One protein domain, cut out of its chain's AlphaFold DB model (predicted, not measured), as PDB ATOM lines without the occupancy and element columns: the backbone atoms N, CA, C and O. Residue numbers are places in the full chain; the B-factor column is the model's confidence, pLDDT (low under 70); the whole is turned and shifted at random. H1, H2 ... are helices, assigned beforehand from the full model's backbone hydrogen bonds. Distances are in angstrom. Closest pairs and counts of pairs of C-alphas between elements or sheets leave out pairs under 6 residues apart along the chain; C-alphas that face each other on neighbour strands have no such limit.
ATOM      1  N   ASP A 216     -18.128 -27.677 -25.250       57.22
ATOM      2  CA  ASP A 216     -17.850 -27.247 -23.875       57.22
ATOM      3  C   ASP A 216     -18.876 -27.802 -22.881       57.22
ATOM      4  O   ASP A 216     -18.490 -28.391 -21.872       57.22
ATOM      5  N   VAL A 217     -20.166 -27.763 -23.235       65.12
ATOM      6  CA  VAL A 217     -21.244 -28.449 -22.499       65.12
ATOM      7  C   VAL A 217     -20.933 -29.943 -22.397       65.12
ATOM      8  O   VAL A 217     -21.030 -30.536 -21.326       65.12
ATOM      9  N   PHE A 218     -20.478 -30.569 -23.487       59.06
ATOM     10  CA  PHE A 218     -20.106 -31.981 -23.476       59.06
ATOM     11  C   PHE A 218     -18.860 -32.276 -22.622       59.06
ATOM     12  O   PHE A 218     -18.809 -33.303 -21.941       59.06
ATOM     13  N   ARG A 219     -17.879 -31.364 -22.586       57.38
ATOM     14  CA  ARG A 219     -16.725 -31.436 -21.673       57.38
ATOM     15  C   ARG A 219     -17.166 -31.329 -20.209       57.38
ATOM     16  O   ARG A 219     -16.656 -32.084 -19.386       57.38
ATOM     17  N   ALA A 220     -18.130 -30.468 -19.898       62.62
ATOM     18  CA  ALA A 220     -18.691 -30.312 -18.558       62.62
ATOM     19  C   ALA A 220     -19.551 -31.519 -18.118       62.62
ATOM     20  O   ALA A 220     -19.427 -31.964 -16.979       62.62
ATOM     21  N   LEU A 221     -20.332 -32.132 -19.020       62.34
ATOM     22  CA  LEU A 221     -21.014 -33.416 -18.764       62.34
ATOM     23  C   LEU A 221     -20.011 -34.537 -18.468       62.34
ATOM     24  O   LEU A 221     -20.207 -35.314 -17.536       62.34
ATOM     25  N   LEU A 222     -18.933 -34.630 -19.257       55.41
ATOM     26  CA  LEU A 222     -17.852 -35.587 -19.010       55.41
ATOM     27  C   LEU A 222     -17.198 -35.336 -17.651       55.41
ATOM     28  O   LEU A 222     -17.018 -36.290 -16.903       55.41
ATOM     29  N   HIS A 223     -16.884 -34.081 -17.321       53.69
ATOM     30  CA  HIS A 223     -16.351 -33.706 -16.013       53.69
ATOM     31  C   HIS A 223     -17.265 -34.220 -14.894       53.69
ATOM     32  O   HIS A 223     -16.829 -35.041 -14.092       53.69
ATOM     33  N   PHE A 224     -18.554 -33.871 -14.934       64.19
ATOM     34  CA  PHE A 224     -19.534 -34.318 -13.947       64.19
ATOM     35  C   PHE A 224     -19.627 -35.848 -13.834       64.19
ATOM     36  O   PHE A 224     -19.635 -36.376 -12.727       64.19
ATOM     37  N   MET A 225     -19.622 -36.587 -14.950       58.25
ATOM     38  CA  MET A 225     -19.639 -38.059 -14.922       58.25
ATOM     39  C   MET A 225     -18.404 -38.690 -14.253       58.25
ATOM     40  O   MET A 225     -18.487 -39.836 -13.814       58.25
ATOM     41  N   TYR A 226     -17.270 -37.983 -14.179       46.66
ATOM     42  CA  TYR A 226     -16.026 -38.492 -13.585       46.66
ATOM     43  C   TYR A 226     -15.689 -37.896 -12.211       46.66
ATOM     44  O   TYR A 226     -14.985 -38.551 -11.441       46.66
ATOM     45  N   THR A 227     -16.165 -36.690 -11.888       53.84
ATOM     46  CA  THR A 227     -15.886 -35.995 -10.616       53.84
ATOM     47  C   THR A 227     -17.107 -35.856  -9.704       53.84
ATOM     48  O   THR A 227     -16.948 -35.452  -8.556       53.84
ATOM     49  N   ASP A 228     -18.311 -36.158 -10.204       64.38
ATOM     50  CA  ASP A 228     -19.605 -35.888  -9.555       64.38
ATOM     51  C   ASP A 228     -19.811 -34.393  -9.192       64.38
ATOM     52  O   ASP A 228     -20.613 -34.030  -8.321       64.38
ATOM     53  N   SER A 229     -19.077 -33.512  -9.890       65.88
ATOM     54  CA  SER A 229     -19.060 -32.057  -9.720       65.88
ATOM     55  C   SER A 229     -19.107 -31.334 -11.069       65.88
ATOM     56  O   SER A 229     -18.541 -31.788 -12.068       65.88
ATOM     57  N   LEU A 230     -19.750 -30.168 -11.102       69.38
ATOM     58  CA  LEU A 230     -19.618 -29.260 -12.242       69.38
ATOM     59  C   LEU A 230     -18.160 -28.752 -12.325       69.38
ATOM     60  O   LEU A 230     -17.466 -28.758 -11.300       69.38
ATOM     61  N   PRO A 231     -17.655 -28.408 -13.524       64.25
ATOM     62  CA  PRO A 231     -16.371 -27.718 -13.648       64.25
ATOM     63  C   PRO A 231     -16.446 -26.326 -13.005       64.25
ATOM     64  O   PRO A 231     -17.529 -25.742 -12.954       64.25
ATOM     65  N   ASP A 232     -15.306 -25.790 -12.560       63.22
ATOM     66  CA  ASP A 232     -15.212 -24.359 -12.250       63.22
ATOM     67  C   ASP A 232     -15.403 -23.550 -13.534       63.22
ATOM     68  O   ASP A 232     -14.876 -23.900 -14.595       63.22
ATOM     69  N   MET A 233     -16.185 -22.482 -13.416       59.62
ATOM     70  CA  MET A 233     -16.593 -21.615 -14.522       59.62
ATOM     71  C   MET A 233     -16.183 -20.149 -14.281       59.62
ATOM     72  O   MET A 233     -16.616 -19.275 -15.022       59.62
ATOM     73  N   ASP A 234     -15.319 -19.895 -13.288       51.53
ATOM     74  CA  ASP A 234     -14.826 -18.567 -12.873       51.53
ATOM     75  C   ASP A 234     -14.095 -17.782 -13.990       51.53
ATOM     76  O   ASP A 234     -13.925 -16.570 -13.889       51.53
ATOM     77  N   ASP A 235     -13.675 -18.459 -15.066       52.81
ATOM     78  CA  ASP A 235     -13.036 -17.861 -16.250       52.81
ATOM     79  C   ASP A 235     -14.047 -17.276 -17.274       52.81
ATOM     80  O   ASP A 235     -13.647 -16.846 -18.360       52.81
ATOM     81  N   VAL A 236     -15.355 -17.306 -16.984       55.59
ATOM     82  CA  VAL A 236     -16.447 -16.984 -17.926       55.59
ATOM     83  C   VAL A 236     -17.282 -15.799 -17.419       55.59
ATOM     84  O   VAL A 236     -17.545 -15.690 -16.227       55.59
ATOM     85  N   GLU A 237     -17.714 -14.904 -18.319       58.47
ATOM     86  CA  GLU A 237     -18.568 -13.759 -17.953       58.47
ATOM     87  C   GLU A 237     -19.930 -14.227 -17.392       58.47
ATOM     88  O   GLU A 237     -20.511 -15.196 -17.886       58.47
ATOM     89  N   ASP A 238     -20.475 -13.515 -16.395       58.97
ATOM     90  CA  ASP A 238     -21.676 -13.921 -15.632       58.97
ATOM     91  C   ASP A 238     -22.880 -14.330 -16.513       58.97
ATOM     92  O   ASP A 238     -23.630 -15.247 -16.174       58.97
ATOM     93  N   GLY A 239     -23.066 -13.679 -17.669       58.31
ATOM     94  CA  GLY A 239     -24.137 -14.010 -18.618       58.31
ATOM     95  C   GLY A 239     -23.946 -15.363 -19.318       58.31
ATOM     96  O   GLY A 239     -24.898 -16.138 -19.447       58.31
ATOM     97  N   ASP A 240     -22.712 -15.680 -19.712       68.75
ATOM     98  CA  ASP A 240     -22.349 -16.946 -20.357       68.75
ATOM     99  C   ASP A 240     -22.359 -18.111 -19.348       68.75
ATOM    100  O   ASP A 240     -22.663 -19.253 -19.709       68.75
ATOM    101  N   HIS A 241     -22.113 -17.831 -18.062       74.38
ATOM    102  CA  HIS A 241     -22.251 -18.801 -16.973       74.38
ATOM    103  C   HIS A 241     -23.693 -19.327 -16.847       74.38
ATOM    104  O   HIS A 241     -23.919 -20.543 -16.817       74.38
ATOM    105  N   VAL A 242     -24.689 -18.430 -16.828       78.56
ATOM    106  CA  VAL A 242     -26.118 -18.805 -16.769       78.56
ATOM    107  C   VAL A 242     -26.507 -19.663 -17.978       78.56
ATOM    108  O   VAL A 242     -27.196 -20.678 -17.829       78.56
ATOM    109  N   GLU A 243     -26.045 -19.296 -19.175       80.81
ATOM    110  CA  GLU A 243     -26.358 -20.030 -20.402       80.81
ATOM    111  C   GLU A 243     -25.683 -21.410 -20.444       80.81
ATOM    112  O   GLU A 243     -26.324 -22.398 -20.813       80.81
ATOM    113  N   MET A 244     -24.442 -21.536 -19.958       80.56
ATOM    114  CA  MET A 244     -23.791 -22.839 -19.784       80.56
ATOM    115  C   MET A 244     -24.602 -23.753 -18.856       80.56
ATOM    116  O   MET A 244     -24.812 -24.922 -19.184       80.56
ATOM    117  N   ILE A 245     -25.115 -23.243 -17.731       86.25
ATOM    118  CA  ILE A 245     -25.919 -24.051 -16.799       86.25
ATOM    119  C   ILE A 245     -27.260 -24.470 -17.416       86.25
ATOM    120  O   ILE A 245     -27.672 -25.619 -17.238       86.25
ATOM    121  N   ARG A 246     -27.912 -23.607 -18.206       86.31
ATOM    122  CA  ARG A 246     -29.103 -23.992 -18.990       86.31
ATOM    123  C   ARG A 246     -28.795 -25.125 -19.966       86.31
ATOM    124  O   ARG A 246     -29.506 -26.128 -19.981       86.31
ATOM    125  N   LEU A 247     -27.720 -25.006 -20.743       83.44
ATOM    126  CA  LEU A 247     -27.305 -26.040 -21.697       83.44
ATOM    127  C   LEU A 247     -26.912 -27.351 -20.993       83.44
ATOM    128  O   LEU A 247     -27.185 -28.439 -21.510       83.44
ATOM    129  N   LEU A 248     -26.328 -27.265 -19.796       85.25
ATOM    130  CA  LEU A 248     -26.039 -28.419 -18.948       85.25
ATOM    131  C   LEU A 248     -27.305 -29.078 -18.398       85.25
ATOM    132  O   LEU A 248     -27.342 -30.304 -18.358       85.25
ATOM    133  N   LEU A 249     -28.352 -28.321 -18.059       88.19
ATOM    134  CA  LEU A 249     -29.660 -28.867 -17.673       88.19
ATOM    135  C   LEU A 249     -30.320 -29.620 -18.836       88.19
ATOM    136  O   LEU A 249     -30.737 -30.767 -18.662       88.19
ATOM    137  N   VAL A 250     -30.354 -29.011 -20.030       85.94
ATOM    138  CA  VAL A 250     -30.864 -29.633 -21.273       85.94
ATOM    139  C   VAL A 250     -30.151 -30.962 -21.538       85.94
ATOM    140  O   VAL A 250     -30.774 -31.971 -21.877       85.94
ATOM    141  N   ALA A 251     -28.828 -30.982 -21.371       77.50
ATOM    142  CA  ALA A 251     -28.042 -32.180 -21.602       77.50
ATOM    143  C   ALA A 251     -28.150 -33.208 -20.461       77.50
ATOM    144  O   ALA A 251     -28.203 -34.405 -20.741       77.50
ATOM    145  N   ALA A 252     -28.236 -32.784 -19.198       83.00
ATOM    146  CA  ALA A 252     -28.462 -33.673 -18.062       83.00
ATOM    147  C   ALA A 252     -29.791 -34.427 -18.206       83.00
ATOM    148  O   ALA A 252     -29.821 -35.639 -18.003       83.00
ATOM    149  N   ASP A 253     -30.854 -33.748 -18.645       83.00
ATOM    150  CA  ASP A 253     -32.129 -34.380 -18.993       83.00
ATOM    151  C   ASP A 253     -31.980 -35.371 -20.161       83.00
ATOM    152  O   ASP A 253     -32.312 -36.550 -20.031       83.00
ATOM    153  N   ARG A 254     -31.358 -34.943 -21.271       77.19
ATOM    154  CA  ARG A 254     -31.108 -35.788 -22.456       77.19
ATOM    155  C   ARG A 254     -30.330 -37.074 -22.149       77.19
ATOM    156  O   ARG A 254     -30.532 -38.084 -22.824       77.19
ATOM    157  N   TYR A 255     -29.427 -37.039 -21.170       71.44
ATOM    158  CA  TYR A 255     -28.615 -38.185 -20.745       71.44
ATOM    159  C   TYR A 255     -29.137 -38.894 -19.484       71.44
ATOM    160  O   TYR A 255     -28.474 -39.818 -19.014       71.44
ATOM    161  N   ALA A 256     -30.313 -38.512 -18.967       75.31
ATOM    162  CA  ALA A 256     -30.909 -39.043 -17.736       75.31
ATOM    163  C   ALA A 256     -29.955 -38.991 -16.520       75.31
ATOM    164  O   ALA A 256     -29.818 -39.947 -15.756       75.31
ATOM    165  N   MET A 257     -29.253 -37.866 -16.360       73.25
ATOM    166  CA  MET A 257     -28.368 -37.589 -15.228       73.25
ATOM    167  C   MET A 257     -29.103 -36.791 -14.147       73.25
ATOM    168  O   MET A 257     -28.828 -35.612 -13.924       73.25
ATOM    169  N   ASP A 258     -30.026 -37.457 -13.453       77.69
ATOM    170  CA  ASP A 258     -30.951 -36.844 -12.488       77.69
ATOM    171  C   ASP A 258     -30.248 -35.993 -11.413       77.69
ATOM    172  O   ASP A 258     -30.690 -34.888 -11.103       77.69
ATOM    173  N   ARG A 259     -29.107 -36.456 -10.877       78.12
ATOM    174  CA  ARG A 259     -28.326 -35.700  -9.878       78.12
ATOM    175  C   ARG A 259     -27.761 -34.395 -10.446       78.12
ATOM    176  O   ARG A 259     -27.776 -33.380  -9.757       78.12
ATOM    177  N   MET A 260     -27.285 -34.413 -11.692       80.12
ATOM    178  CA  MET A 260     -26.780 -33.214 -12.368       80.12
ATOM    179  C   MET A 260     -27.918 -32.240 -12.668       80.12
ATOM    180  O   MET A 260     -27.785 -31.050 -12.413       80.12
ATOM    181  N   LYS A 261     -29.055 -32.766 -13.135       83.94
ATOM    182  CA  LYS A 261     -30.269 -31.998 -13.414       83.94
ATOM    183  C   LYS A 261     -30.749 -31.237 -12.172       83.94
ATOM    184  O   LYS A 261     -30.916 -30.027 -12.247       83.94
ATOM    185  N   LEU A 262     -30.833 -31.908 -11.019       81.75
ATOM    186  CA  LEU A 262     -31.183 -31.283  -9.734       81.75
ATOM    187  C   LEU A 262     -30.179 -30.208  -9.281       81.75
ATOM    188  O   LEU A 262     -30.582 -29.208  -8.689       81.75
ATOM    189  N   LEU A 263     -28.881 -30.384  -9.554       82.25
ATOM    190  CA  LEU A 263     -27.870 -29.362  -9.258       82.25
ATOM    191  C   LEU A 263     -28.015 -28.143 -10.176       82.25
ATOM    192  O   LEU A 263     -27.973 -27.018  -9.688       82.25
ATOM    193  N   CYS A 264     -28.254 -28.347 -11.474       85.88
ATOM    194  CA  CYS A 264     -28.551 -27.253 -12.397       85.88
ATOM    195  C   CYS A 264     -29.857 -26.530 -12.027       85.88
ATOM    196  O   CYS A 264     -29.888 -25.306 -12.084       85.88
ATOM    197  N   GLU A 265     -30.907 -27.244 -11.598       86.94
ATOM    198  CA  GLU A 265     -32.136 -26.628 -11.070       86.94
ATOM    199  C   GLU A 265     -31.847 -25.736  -9.853       86.94
ATOM    200  O   GLU A 265     -32.317 -24.602  -9.818       86.94
ATOM    201  N   SER A 266     -31.041 -26.209  -8.893       84.88
ATOM    202  CA  SER A 266     -30.677 -25.435  -7.696       84.88
ATOM    203  C   SER A 266     -29.877 -24.174  -8.019       84.88
ATOM    204  O   SER A 266     -30.119 -23.144  -7.407       84.88
ATOM    205  N   ILE A 267     -28.925 -24.239  -8.956       85.19
ATOM    206  CA  ILE A 267     -28.108 -23.065  -9.304       85.19
ATOM    207  C   ILE A 267     -28.918 -22.076 -10.154       85.19
ATOM    208  O   ILE A 267     -28.735 -20.870 -10.034       85.19
ATOM    209  N   LEU A 268     -29.840 -22.559 -10.995       85.81
ATOM    210  CA  LEU A 268     -30.733 -21.674 -11.741       85.81
ATOM    211  C   LEU A 268     -31.716 -20.944 -10.819       85.81
ATOM    212  O   LEU A 268     -31.974 -19.782 -11.095       85.81
ATOM    213  N   ASP A 269     -32.213 -21.572  -9.744       87.44
ATOM    214  CA  ASP A 269     -33.031 -20.922  -8.698       87.44
ATOM    215  C   ASP A 269     -32.295 -19.711  -8.086       87.44
ATOM    216  O   ASP A 269     -32.804 -18.589  -8.127       87.44
ATOM    217  N   ASP A 270     -31.042 -19.908  -7.654       83.88
ATOM    218  CA  ASP A 270     -30.187 -18.849  -7.086       83.88
ATOM    219  C   ASP A 270     -29.855 -17.711  -8.083       83.88
ATOM    220  O   ASP A 270     -29.548 -16.593  -7.664       83.88
ATOM    221  N   LEU A 271     -29.924 -17.975  -9.396       82.12
ATOM    222  CA  LEU A 271     -29.604 -17.034 -10.482       82.12
ATOM    223  C   LEU A 271     -30.848 -16.444 -11.184       82.12
ATOM    224  O   LEU A 271     -30.720 -15.836 -12.248       82.12
ATOM    225  N   LEU A 272     -32.058 -16.616 -10.634       85.94
ATOM    226  CA  LEU A 272     -33.290 -16.098 -11.245       85.94
ATOM    227  C   LEU A 272     -33.452 -14.575 -11.112       85.94
ATOM    228  O   LEU A 272     -33.568 -14.024 -10.015       85.94
ATOM    229  N   ASP A 273     -33.632 -13.910 -12.253       86.06
ATOM    230  CA  ASP A 273     -34.032 -12.503 -12.351       86.06
ATOM    231  C   ASP A 273     -35.213 -12.289 -13.329       86.06
ATOM    232  O   ASP A 273     -35.787 -13.230 -13.881       86.06
ATOM    233  N   ALA A 274     -35.615 -11.031 -13.538       85.19
ATOM    234  CA  ALA A 274     -36.758 -10.692 -14.391       85.19
ATOM    235  C   ALA A 274     -36.506 -10.856 -15.907       85.19
ATOM    236  O   ALA A 274     -37.470 -10.961 -16.672       85.19
ATOM    237  N   GLU A 275     -35.249 -10.885 -16.353       83.69
ATOM    238  CA  GLU A 275     -34.881 -11.070 -17.764       83.69
ATOM    239  C   GLU A 275     -34.751 -12.564 -18.101       83.69
ATOM    240  O   GLU A 275     -35.219 -13.027 -19.143       83.69
ATOM    241  N   THR A 276     -34.211 -13.340 -17.162       84.81
ATOM    242  CA  THR A 276     -33.915 -14.772 -17.270       84.81
ATOM    243  C   THR A 276     -35.082 -15.692 -16.916       84.81
ATOM    244  O   THR A 276     -35.183 -16.770 -17.506       84.81
ATOM    245  N   VAL A 277     -35.992 -15.311 -16.009       88.88
ATOM    246  CA  VAL A 277     -37.108 -16.186 -15.584       88.88
ATOM    247  C   VAL A 277     -37.994 -16.627 -16.749       88.88
ATOM    248  O   VAL A 277     -38.502 -17.746 -16.738       88.88
ATOM    249  N   GLY A 278     -38.142 -15.795 -17.786       86.50
ATOM    250  CA  GLY A 278     -38.937 -16.132 -18.967       86.50
ATOM    251  C   GLY A 278     -38.372 -17.329 -19.742       86.50
ATOM    252  O   GLY A 278     -39.093 -18.280 -20.043       86.50
ATOM    253  N   THR A 279     -37.068 -17.315 -20.024       87.25
ATOM    254  CA  THR A 279     -36.390 -18.402 -20.747       87.25
ATOM    255  C   THR A 279     -36.171 -19.624 -19.856       87.25
ATOM    256  O   THR A 279     -36.399 -20.750 -20.297       87.25
ATOM    257  N   THR A 280     -35.826 -19.421 -18.580       88.75
ATOM    258  CA  THR A 280     -35.659 -20.503 -17.601       88.75
ATOM    259  C   THR A 280     -36.975 -21.256 -17.345       88.75
ATOM    260  O   THR A 280     -36.959 -22.483 -17.276       88.75
ATOM    261  N   LEU A 281     -38.129 -20.575 -17.308       89.00
ATOM    262  CA  LEU A 281     -39.445 -21.222 -17.186       89.00
ATOM    263  C   LEU A 281     -39.797 -22.086 -18.408       89.00
ATOM    264  O   LEU A 281     -40.325 -23.185 -18.244       89.00
ATOM    265  N   ALA A 282     -39.491 -21.614 -19.622       88.50
ATOM    266  CA  ALA A 282     -39.712 -22.385 -20.847       88.50
ATOM    267  C   ALA A 282     -38.878 -23.680 -20.854       88.50
ATOM    268  O   ALA A 282     -39.402 -24.757 -21.137       88.50
ATOM    269  N   LEU A 283     -37.600 -23.586 -20.466       87.50
ATOM    270  CA  LEU A 283     -36.706 -24.740 -20.327       87.50
ATOM    271  C   LEU A 283     -37.167 -25.705 -19.225       87.50
ATOM    272  O   LEU A 283     -37.124 -26.919 -19.419       87.50
ATOM    273  N   ALA A 284     -37.634 -25.184 -18.087       89.50
ATOM    274  CA  ALA A 284     -38.117 -26.002 -16.981       89.50
ATOM    275  C   ALA A 284     -39.365 -26.818 -17.357       89.50
ATOM    276  O   ALA A 284     -39.468 -27.981 -16.971       89.50
ATOM    277  N   ASP A 285     -40.286 -26.246 -18.138       88.25
ATOM    278  CA  ASP A 285     -41.449 -26.968 -18.665       88.25
ATOM    279  C   ASP A 285     -41.030 -28.024 -19.703       88.25
ATOM    280  O   ASP A 285     -41.379 -29.197 -19.566       88.25
ATOM    281  N   GLN A 286     -40.189 -27.641 -20.674       86.69
ATOM    282  CA  GLN A 286     -39.691 -28.532 -21.729       86.69
ATOM    283  C   GLN A 286     -38.968 -29.772 -21.177       86.69
ATOM    284  O   GLN A 286     -39.155 -30.872 -21.696       86.69
ATOM    285  N   HIS A 287     -38.170 -29.604 -20.121       85.12
ATOM    286  CA  HIS A 287     -37.396 -30.679 -19.494       85.12
ATOM    287  C   HIS A 287     -38.060 -31.262 -18.236       85.12
ATOM    288  O   HIS A 287     -37.433 -32.021 -17.500       85.12
ATOM    289  N   SER A 288     -39.341 -30.963 -17.972       85.00
ATOM    290  CA  SER A 288     -40.091 -31.491 -16.814       85.00
ATOM    291  C   SER A 288     -39.414 -31.247 -15.446       85.00
ATOM    292  O   SER A 288     -39.518 -32.062 -14.526       85.00
ATOM    293  N   CYS A 289     -38.711 -30.122 -15.300       84.62
ATOM    294  CA  CYS A 289     -38.050 -29.680 -14.070       84.62
ATOM    295  C   CYS A 289     -39.074 -29.028 -13.131       84.62
ATOM    296  O   CYS A 289     -39.203 -27.804 -13.066       84.62
ATOM    297  N   ASN A 290     -39.859 -29.856 -12.438       85.88
ATOM    298  CA  ASN A 290     -41.011 -29.386 -11.663       85.88
ATOM    299  C   ASN A 290     -40.641 -28.407 -10.538       85.88
ATOM    300  O   ASN A 290     -41.406 -27.475 -10.293       85.88
ATOM    301  N   ASN A 291     -39.484 -28.574  -9.880       85.56
ATOM    302  CA  ASN A 291     -39.071 -27.681  -8.794       85.56
ATOM    303  C   ASN A 291     -38.759 -26.286  -9.350       85.56
ATOM    304  O   ASN A 291     -39.354 -25.301  -8.909       85.56
ATOM    305  N   LEU A 292     -37.906 -26.223 -10.380       88.44
ATOM    306  CA  LEU A 292     -37.562 -24.978 -11.070       88.44
ATOM    307  C   LEU A 292     -38.802 -24.306 -11.695       88.44
ATOM    308  O   LEU A 292     -38.983 -23.098 -11.543       88.44
ATOM    309  N   LYS A 293     -39.718 -25.077 -12.303       89.69
ATOM    310  CA  LYS A 293     -41.006 -24.561 -12.807       89.69
ATOM    311  C   LYS A 293     -41.822 -23.918 -11.682       89.69
ATOM    312  O   LYS A 293     -42.328 -22.809 -11.851       89.69
ATOM    313  N   ASP A 294     -41.945 -24.566 -10.524       87.25
ATOM    314  CA  ASP A 294     -42.704 -24.023  -9.393       87.25
ATOM    315  C   ASP A 294     -42.097 -22.732  -8.827       87.25
ATOM    316  O   ASP A 294     -42.849 -21.827  -8.454       87.25
ATOM    317  N   VAL A 295     -40.767 -22.627  -8.780       87.88
ATOM    318  CA  VAL A 295     -40.042 -21.403  -8.402       87.88
ATOM    319  C   VAL A 295     -40.321 -20.279  -9.400       87.88
ATOM    320  O   VAL A 295     -40.842 -19.231  -9.006       87.88
ATOM    321  N   CYS A 296     -40.062 -20.498 -10.693       88.94
ATOM    322  CA  CYS A 296     -40.278 -19.491 -11.735       88.94
ATOM    323  C   CYS A 296     -41.730 -18.986 -11.755       88.94
ATOM    324  O   CYS A 296     -41.985 -17.784 -11.860       88.94
ATOM    325  N   VAL A 297     -42.704 -19.887 -11.580       88.56
ATOM    326  CA  VAL A 297     -44.121 -19.511 -11.525       88.56
ATOM    327  C   VAL A 297     -44.458 -18.707 -10.259       88.56
ATOM    328  O   VAL A 297     -45.250 -17.768 -10.347       88.56
ATOM    329  N   LYS A 298     -43.860 -18.998  -9.092       87.94
ATOM    330  CA  LYS A 298     -44.020 -18.166  -7.875       87.94
ATOM    331  C   LYS A 298     -43.444 -16.760  -8.073       87.94
ATOM    332  O   LYS A 298     -44.085 -15.782  -7.679       87.94
ATOM    333  N   PHE A 299     -42.283 -16.649  -8.720       86.56
ATOM    334  CA  PHE A 299     -41.672 -15.364  -9.064       86.56
ATOM    335  C   PHE A 299     -42.604 -14.539  -9.966       86.56
ATOM    336  O   PHE A 299     -42.977 -13.418  -9.615       86.56
ATOM    337  N   MET A 300     -43.081 -15.119 -11.075       85.12
ATOM    338  CA  MET A 300     -43.992 -14.442 -12.010       85.12
ATOM    339  C   MET A 300     -45.382 -14.143 -11.424       85.12
ATOM    340  O   MET A 300     -45.996 -13.144 -11.793       85.12
ATOM    341  N   ALA A 301     -45.891 -14.956 -10.493       85.00
ATOM    342  CA  ALA A 301     -47.172 -14.700  -9.828       85.00
ATOM    343  C   ALA A 301     -47.140 -13.471  -8.893       85.00
ATOM    344  O   ALA A 301     -48.195 -12.928  -8.553       85.00
ATOM    345  N   THR A 302     -45.952 -12.997  -8.504       84.25
ATOM    346  CA  THR A 302     -45.784 -11.754  -7.735       84.25
ATOM    347  C   THR A 302     -46.149 -10.543  -8.598       84.25
ATOM    348  O   THR A 302     -45.766 -10.470  -9.763       84.25
ATOM    349  N   SER A 303     -46.853  -9.549  -8.037       72.31
ATOM    350  CA  SER A 303     -47.310  -8.356  -8.778       72.31
ATOM    351  C   SER A 303     -46.173  -7.645  -9.523       72.31
ATOM    352  O   SER A 303     -46.230  -7.514 -10.742       72.31
ATOM    353  N   LYS A 304     -45.101  -7.295  -8.801       77.12
ATOM    354  CA  LYS A 304     -43.883  -6.680  -9.355       77.12
ATOM    355  C   LYS A 304     -43.137  -7.596 -10.340       77.12
ATOM    356  O   LYS A 304     -42.496  -7.092 -11.255       77.12
ATOM    357  N   GLY A 305     -43.214  -8.915 -10.145       77.44
ATOM    358  CA  GLY A 305     -42.558  -9.910 -10.997       77.44
ATOM    359  C   GLY A 305     -43.199  -9.981 -12.380       77.44
ATOM    360  O   GLY A 305     -42.503  -9.828 -13.379       77.44
ATOM    361  N   MET A 306     -44.529 -10.121 -12.447       81.19
ATOM    362  CA  MET A 306     -45.247 -10.160 -13.725       81.19
ATOM    363  C   MET A 306     -44.990  -8.902 -14.561       81.19
ATOM    364  O   MET A 306     -44.677  -9.012 -15.740       81.19
ATOM    365  N   ASP A 307     -45.110  -7.715 -13.962       81.94
ATOM    366  CA  ASP A 307     -45.014  -6.454 -14.706       81.94
ATOM    367  C   ASP A 307     -43.597  -6.219 -15.257       81.94
ATOM    368  O   ASP A 307     -43.452  -5.698 -16.361       81.94
ATOM    369  N   ALA A 308     -42.561  -6.664 -14.533       83.50
ATOM    370  CA  ALA A 308     -41.183  -6.651 -15.018       83.50
ATOM    371  C   ALA A 308     -40.973  -7.651 -16.168       83.50
ATOM    372  O   ALA A 308     -40.454  -7.277 -17.215       83.50
ATOM    373  N   VAL A 309     -41.438  -8.896 -16.014       84.81
ATOM    374  CA  VAL A 309     -41.290  -9.946 -17.038       84.81
ATOM    375  C   VAL A 309     -42.070  -9.609 -18.310       84.81
ATOM    376  O   VAL A 309     -41.592  -9.869 -19.406       84.81
ATOM    377  N   MET A 310     -43.235  -8.960 -18.213       84.50
ATOM    378  CA  MET A 310     -43.999  -8.543 -19.397       84.50
ATOM    379  C   MET A 310     -43.270  -7.536 -20.300       84.50
ATOM    380  O   MET A 310     -43.676  -7.377 -21.451       84.50
ATOM    381  N   ALA A 311     -42.221  -6.875 -19.801       85.25
ATOM    382  CA  ALA A 311     -41.381  -5.960 -20.565       85.25
ATOM    383  C   ALA A 311     -40.163  -6.636 -21.232       85.25
ATOM    384  O   ALA A 311     -39.461  -5.967 -21.989       85.25
ATOM    385  N   THR A 312     -39.900  -7.926 -20.978       87.31
ATOM    386  CA  THR A 312     -38.713  -8.637 -21.484       87.31
ATOM    387  C   THR A 312     -39.037  -9.560 -22.661       87.31
ATOM    388  O   THR A 312     -40.138 -10.103 -22.785       87.31
ATOM    389  N   GLU A 313     -38.054  -9.782 -23.539       82.19
ATOM    390  CA  GLU A 313     -38.200 -10.665 -24.707       82.19
ATOM    391  C   GLU A 313     -38.514 -12.122 -24.307       82.19
ATOM    392  O   GLU A 313     -39.238 -12.834 -25.010       82.19
ATOM    393  N   GLY A 314     -38.061 -12.550 -23.121       79.69
ATOM    394  CA  GLY A 314     -38.378 -13.859 -22.546       79.69
ATOM    395  C   GLY A 314     -39.884 -14.131 -22.428       79.69
ATOM    396  O   GLY A 314     -40.317 -15.267 -22.629       79.69
ATOM    397  N   TYR A 315     -40.707 -13.104 -22.190       83.50
ATOM    398  CA  TYR A 315     -42.164 -13.252 -22.127       83.50
ATOM    399  C   TYR A 315     -42.815 -13.444 -23.502       83.50
ATOM    400  O   TYR A 315     -43.765 -14.220 -23.634       83.50
ATOM    401  N   ASP A 316     -42.298 -12.802 -24.549       82.69
ATOM    402  CA  ASP A 316     -42.773 -13.027 -25.918       82.69
ATOM    403  C   ASP A 316     -42.364 -14.406 -26.447       82.69
ATOM    404  O   ASP A 316     -43.149 -15.058 -27.143       82.69
ATOM    405  N   ASN A 317     -41.192 -14.906 -26.046       80.56
ATOM    406  CA  ASN A 317     -40.781 -16.283 -26.313       80.56
ATOM    407  C   ASN A 317     -41.677 -17.305 -25.584       80.56
ATOM    408  O   ASN A 317     -42.124 -18.271 -26.209       80.56
ATOM    409  N   LEU A 318     -42.052 -17.054 -24.321       82.62
ATOM    410  CA  LEU A 318     -43.041 -17.871 -23.600       82.62
ATOM    411  C   LEU A 318     -44.405 -17.914 -24.306       82.62
ATOM    412  O   LEU A 318     -44.970 -18.997 -24.456       82.62
ATOM    413  N   LYS A 319     -44.929 -16.776 -24.786       82.62
ATOM    414  CA  LYS A 319     -46.212 -16.736 -25.525       82.62
ATOM    415  C   LYS A 319     -46.197 -17.599 -26.784       82.62
ATOM    416  O   LYS A 319     -47.216 -18.198 -27.117       82.62
ATOM    417  N   ARG A 320     -45.072 -17.609 -27.507       82.62
ATOM    418  CA  ARG A 320     -44.922 -18.328 -28.782       82.62
ATOM    419  C   ARG A 320     -44.740 -19.830 -28.578       82.62
ATOM    420  O   ARG A 320     -45.344 -20.604 -29.314       82.62
ATOM    421  N   ASN A 321     -43.943 -20.224 -27.586       78.50
ATOM    422  CA  ASN A 321     -43.503 -21.612 -27.425       78.50
ATOM    423  C   ASN A 321     -44.307 -22.386 -26.363       78.50
ATOM    424  O   ASN A 321     -44.561 -23.575 -26.542       78.50
ATOM    425  N   CYS A 322     -44.739 -21.726 -25.282       77.31
ATOM    426  CA  CYS A 322     -45.292 -22.365 -24.078       77.31
ATOM    427  C   CYS A 322     -46.572 -21.662 -23.549       77.31
ATOM    428  O   CYS A 322     -46.635 -21.304 -22.368       77.31
ATOM    429  N   PRO A 323     -47.631 -21.465 -24.365       82.38
ATOM    430  CA  PRO A 323     -48.811 -20.692 -23.958       82.38
ATOM    431  C   PRO A 323     -49.570 -21.293 -22.763       82.38
ATOM    432  O   PRO A 323     -50.157 -20.548 -21.983       82.38
ATOM    433  N   TYR A 324     -49.535 -22.617 -22.574       80.94
ATOM    434  CA  TYR A 324     -50.186 -23.289 -21.441       80.94
ATOM    435  C   TYR A 324     -49.556 -22.921 -20.090       80.94
ATOM    436  O   TYR A 324     -50.269 -22.709 -19.115       80.94
ATOM    437  N   VAL A 325     -48.233 -22.743 -20.043       81.56
ATOM    438  CA  VAL A 325     -47.511 -22.378 -18.812       81.56
ATOM    439  C   VAL A 325     -47.893 -20.974 -18.338       81.56
ATOM    440  O   VAL A 325     -47.959 -20.709 -17.140       81.56
ATOM    441  N   LEU A 326     -48.224 -20.071 -19.265       79.75
ATOM    442  CA  LEU A 326     -48.755 -18.751 -18.917       79.75
ATOM    443  C   LEU A 326     -50.147 -18.837 -18.272       79.75
ATOM    444  O   LEU A 326     -50.460 -18.018 -17.409       79.75
ATOM    445  N   ILE A 327     -50.963 -19.834 -18.631       81.00
ATOM    446  CA  ILE A 327     -52.250 -20.089 -17.971       81.00
ATOM    447  C   ILE A 327     -52.006 -20.567 -16.531       81.00
ATOM    448  O   ILE A 327     -52.597 -19.995 -15.616       81.00
ATOM    449  N   ASP A 328     -51.065 -21.497 -16.303       79.44
ATOM    450  CA  ASP A 328     -50.666 -21.942 -14.950       79.44
ATOM    451  C   ASP A 328     -50.248 -20.755 -14.051       79.44
ATOM    452  O   ASP A 328     -50.656 -20.664 -12.885       79.44
ATOM    453  N   VAL A 329     -49.449 -19.821 -14.594       82.25
ATOM    454  CA  VAL A 329     -49.017 -18.588 -13.902       82.25
ATOM    455  C   VAL A 329     -50.213 -17.704 -13.552       82.25
ATOM    456  O   VAL A 329     -50.337 -17.256 -12.408       82.25
ATOM    457  N   LEU A 330     -51.105 -17.458 -14.516       77.44
ATOM    458  CA  LEU A 330     -52.289 -16.624 -14.310       77.44
ATOM    459  C   LEU A 330     -53.234 -17.238 -13.271       77.44
ATOM    460  O   LEU A 330     -53.666 -16.530 -12.362       77.44
ATOM    461  N   GLU A 331     -53.507 -18.544 -13.322       79.19
ATOM    462  CA  GLU A 331     -54.355 -19.202 -12.321       79.19
ATOM    463  C   GLU A 331     -53.759 -19.155 -10.906       79.19
ATOM    464  O   GLU A 331     -54.492 -18.964  -9.931       79.19
ATOM    465  N   LYS A 332     -52.436 -19.323 -10.755       80.12
ATOM    466  CA  LYS A 332     -51.768 -19.144  -9.451       80.12
ATOM    467  C   LYS A 332     -51.856 -17.691  -8.967       80.12
ATOM    468  O   LYS A 332     -52.107 -17.483  -7.781       80.12
ATOM    469  N   LYS A 333     -51.745 -16.702  -9.863       74.94
ATOM    470  CA  LYS A 333     -51.912 -15.273  -9.541       74.94
ATOM    471  C   LYS A 333     -53.345 -14.925  -9.111       74.94
ATOM    472  O   LYS A 333     -53.522 -14.186  -8.148       74.94
TER     473      LYS A 333
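This is residues 216 to 333 of the 372 residues of the protein "MATH domain-containing protein" of Oryza sativa subsp. indica (UniProt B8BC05). Two helical hairpins, H2 with H3 and H4 with H5, stand side by side as a four-helix, up-and-down bundle, with H1 packed steeply on H2 at one end of the long axis. At the other end H7 runs beside H4, H8 slants past residues 297 to 301 of H5, and H6 makes a corner with H5. The printed part has 118 residues with eight named helices, H1 to H8 in chain order, and no named strand; the class is all helix. It is compact, with a radius of gyration of the C-alphas of 14.5 A, and only just elongated, spanning 43 by 28 by 22 A.

Start with H1, residues 216 to 227, whose residues 217 to 221 alone touch H2, residues 238 to 254, at a steep tilt of 67 degrees; the closest C-alphas, of Val 217 and Leu 248, are 6.0 A apart. Next, H2 and H3, residues 258 to 270, form a hairpin, opposite ways at a shallow tilt of 29 degrees, with the C-alphas of Ala 252 and Lys 261 closest at 5.3 A. Go on to H4, residues 277 to 286, and H5, residues 290 to 301: this hairpin has a steep tilt of 35.1 degrees, only just past shallow, and its closest C-alphas, of Ala 284 and Lys 293, are 5.3 A apart. Between the hairpins, H3 and H5 touch, closest at the C-alphas of Glu 265 and Leu 292, 5.7 A, while H2 and H4 only just touch, with 3 pairs of C-alphas within 8 A, closest at Arg 246 and Thr 280, 7.6 A. H6, residues 303 to 309, and H5 touch only at the corner, closest at the C-alphas of Met 300 and Met 306, 4.8 A. H7, residues 313 to 321, touches H4, the C-alphas of Gly 278 and Gly 314 being closest at 4.3 A. H8, residues 323 to 333, touches residues 297 to 301 of H5 alone, closest at the C-alphas of Ala 301 and Lys 333, 4.8 A. H1 and H8 are apart. Every O i to N i+4 pair is within hydrogen-bond range in H1 to H7, and 6 of 7 are in H8.

Find C-alpha 216 at (-17.850, -27.247, -23.875), where H1 begins; it is 16.0 A long. C-alpha 238 at (-21.676, -13.921, -15.632) opens H2, 24.8 A long. H3 measures 18.8 A, H4 14.0 A, H5 16.0 A, H6 10.3 A, H7 12.5 A and H8 15.7 A, ending at C-alpha 333, (-51.912, -15.273, -9.541).

The two C-alphas farthest apart, of Tyr 226 and Ser 303, are 43.7 A apart. The printed part has no cut and no long link. Look at residues 216 to 240 for pLDDT under 70; the mean of the printed part is 78.2.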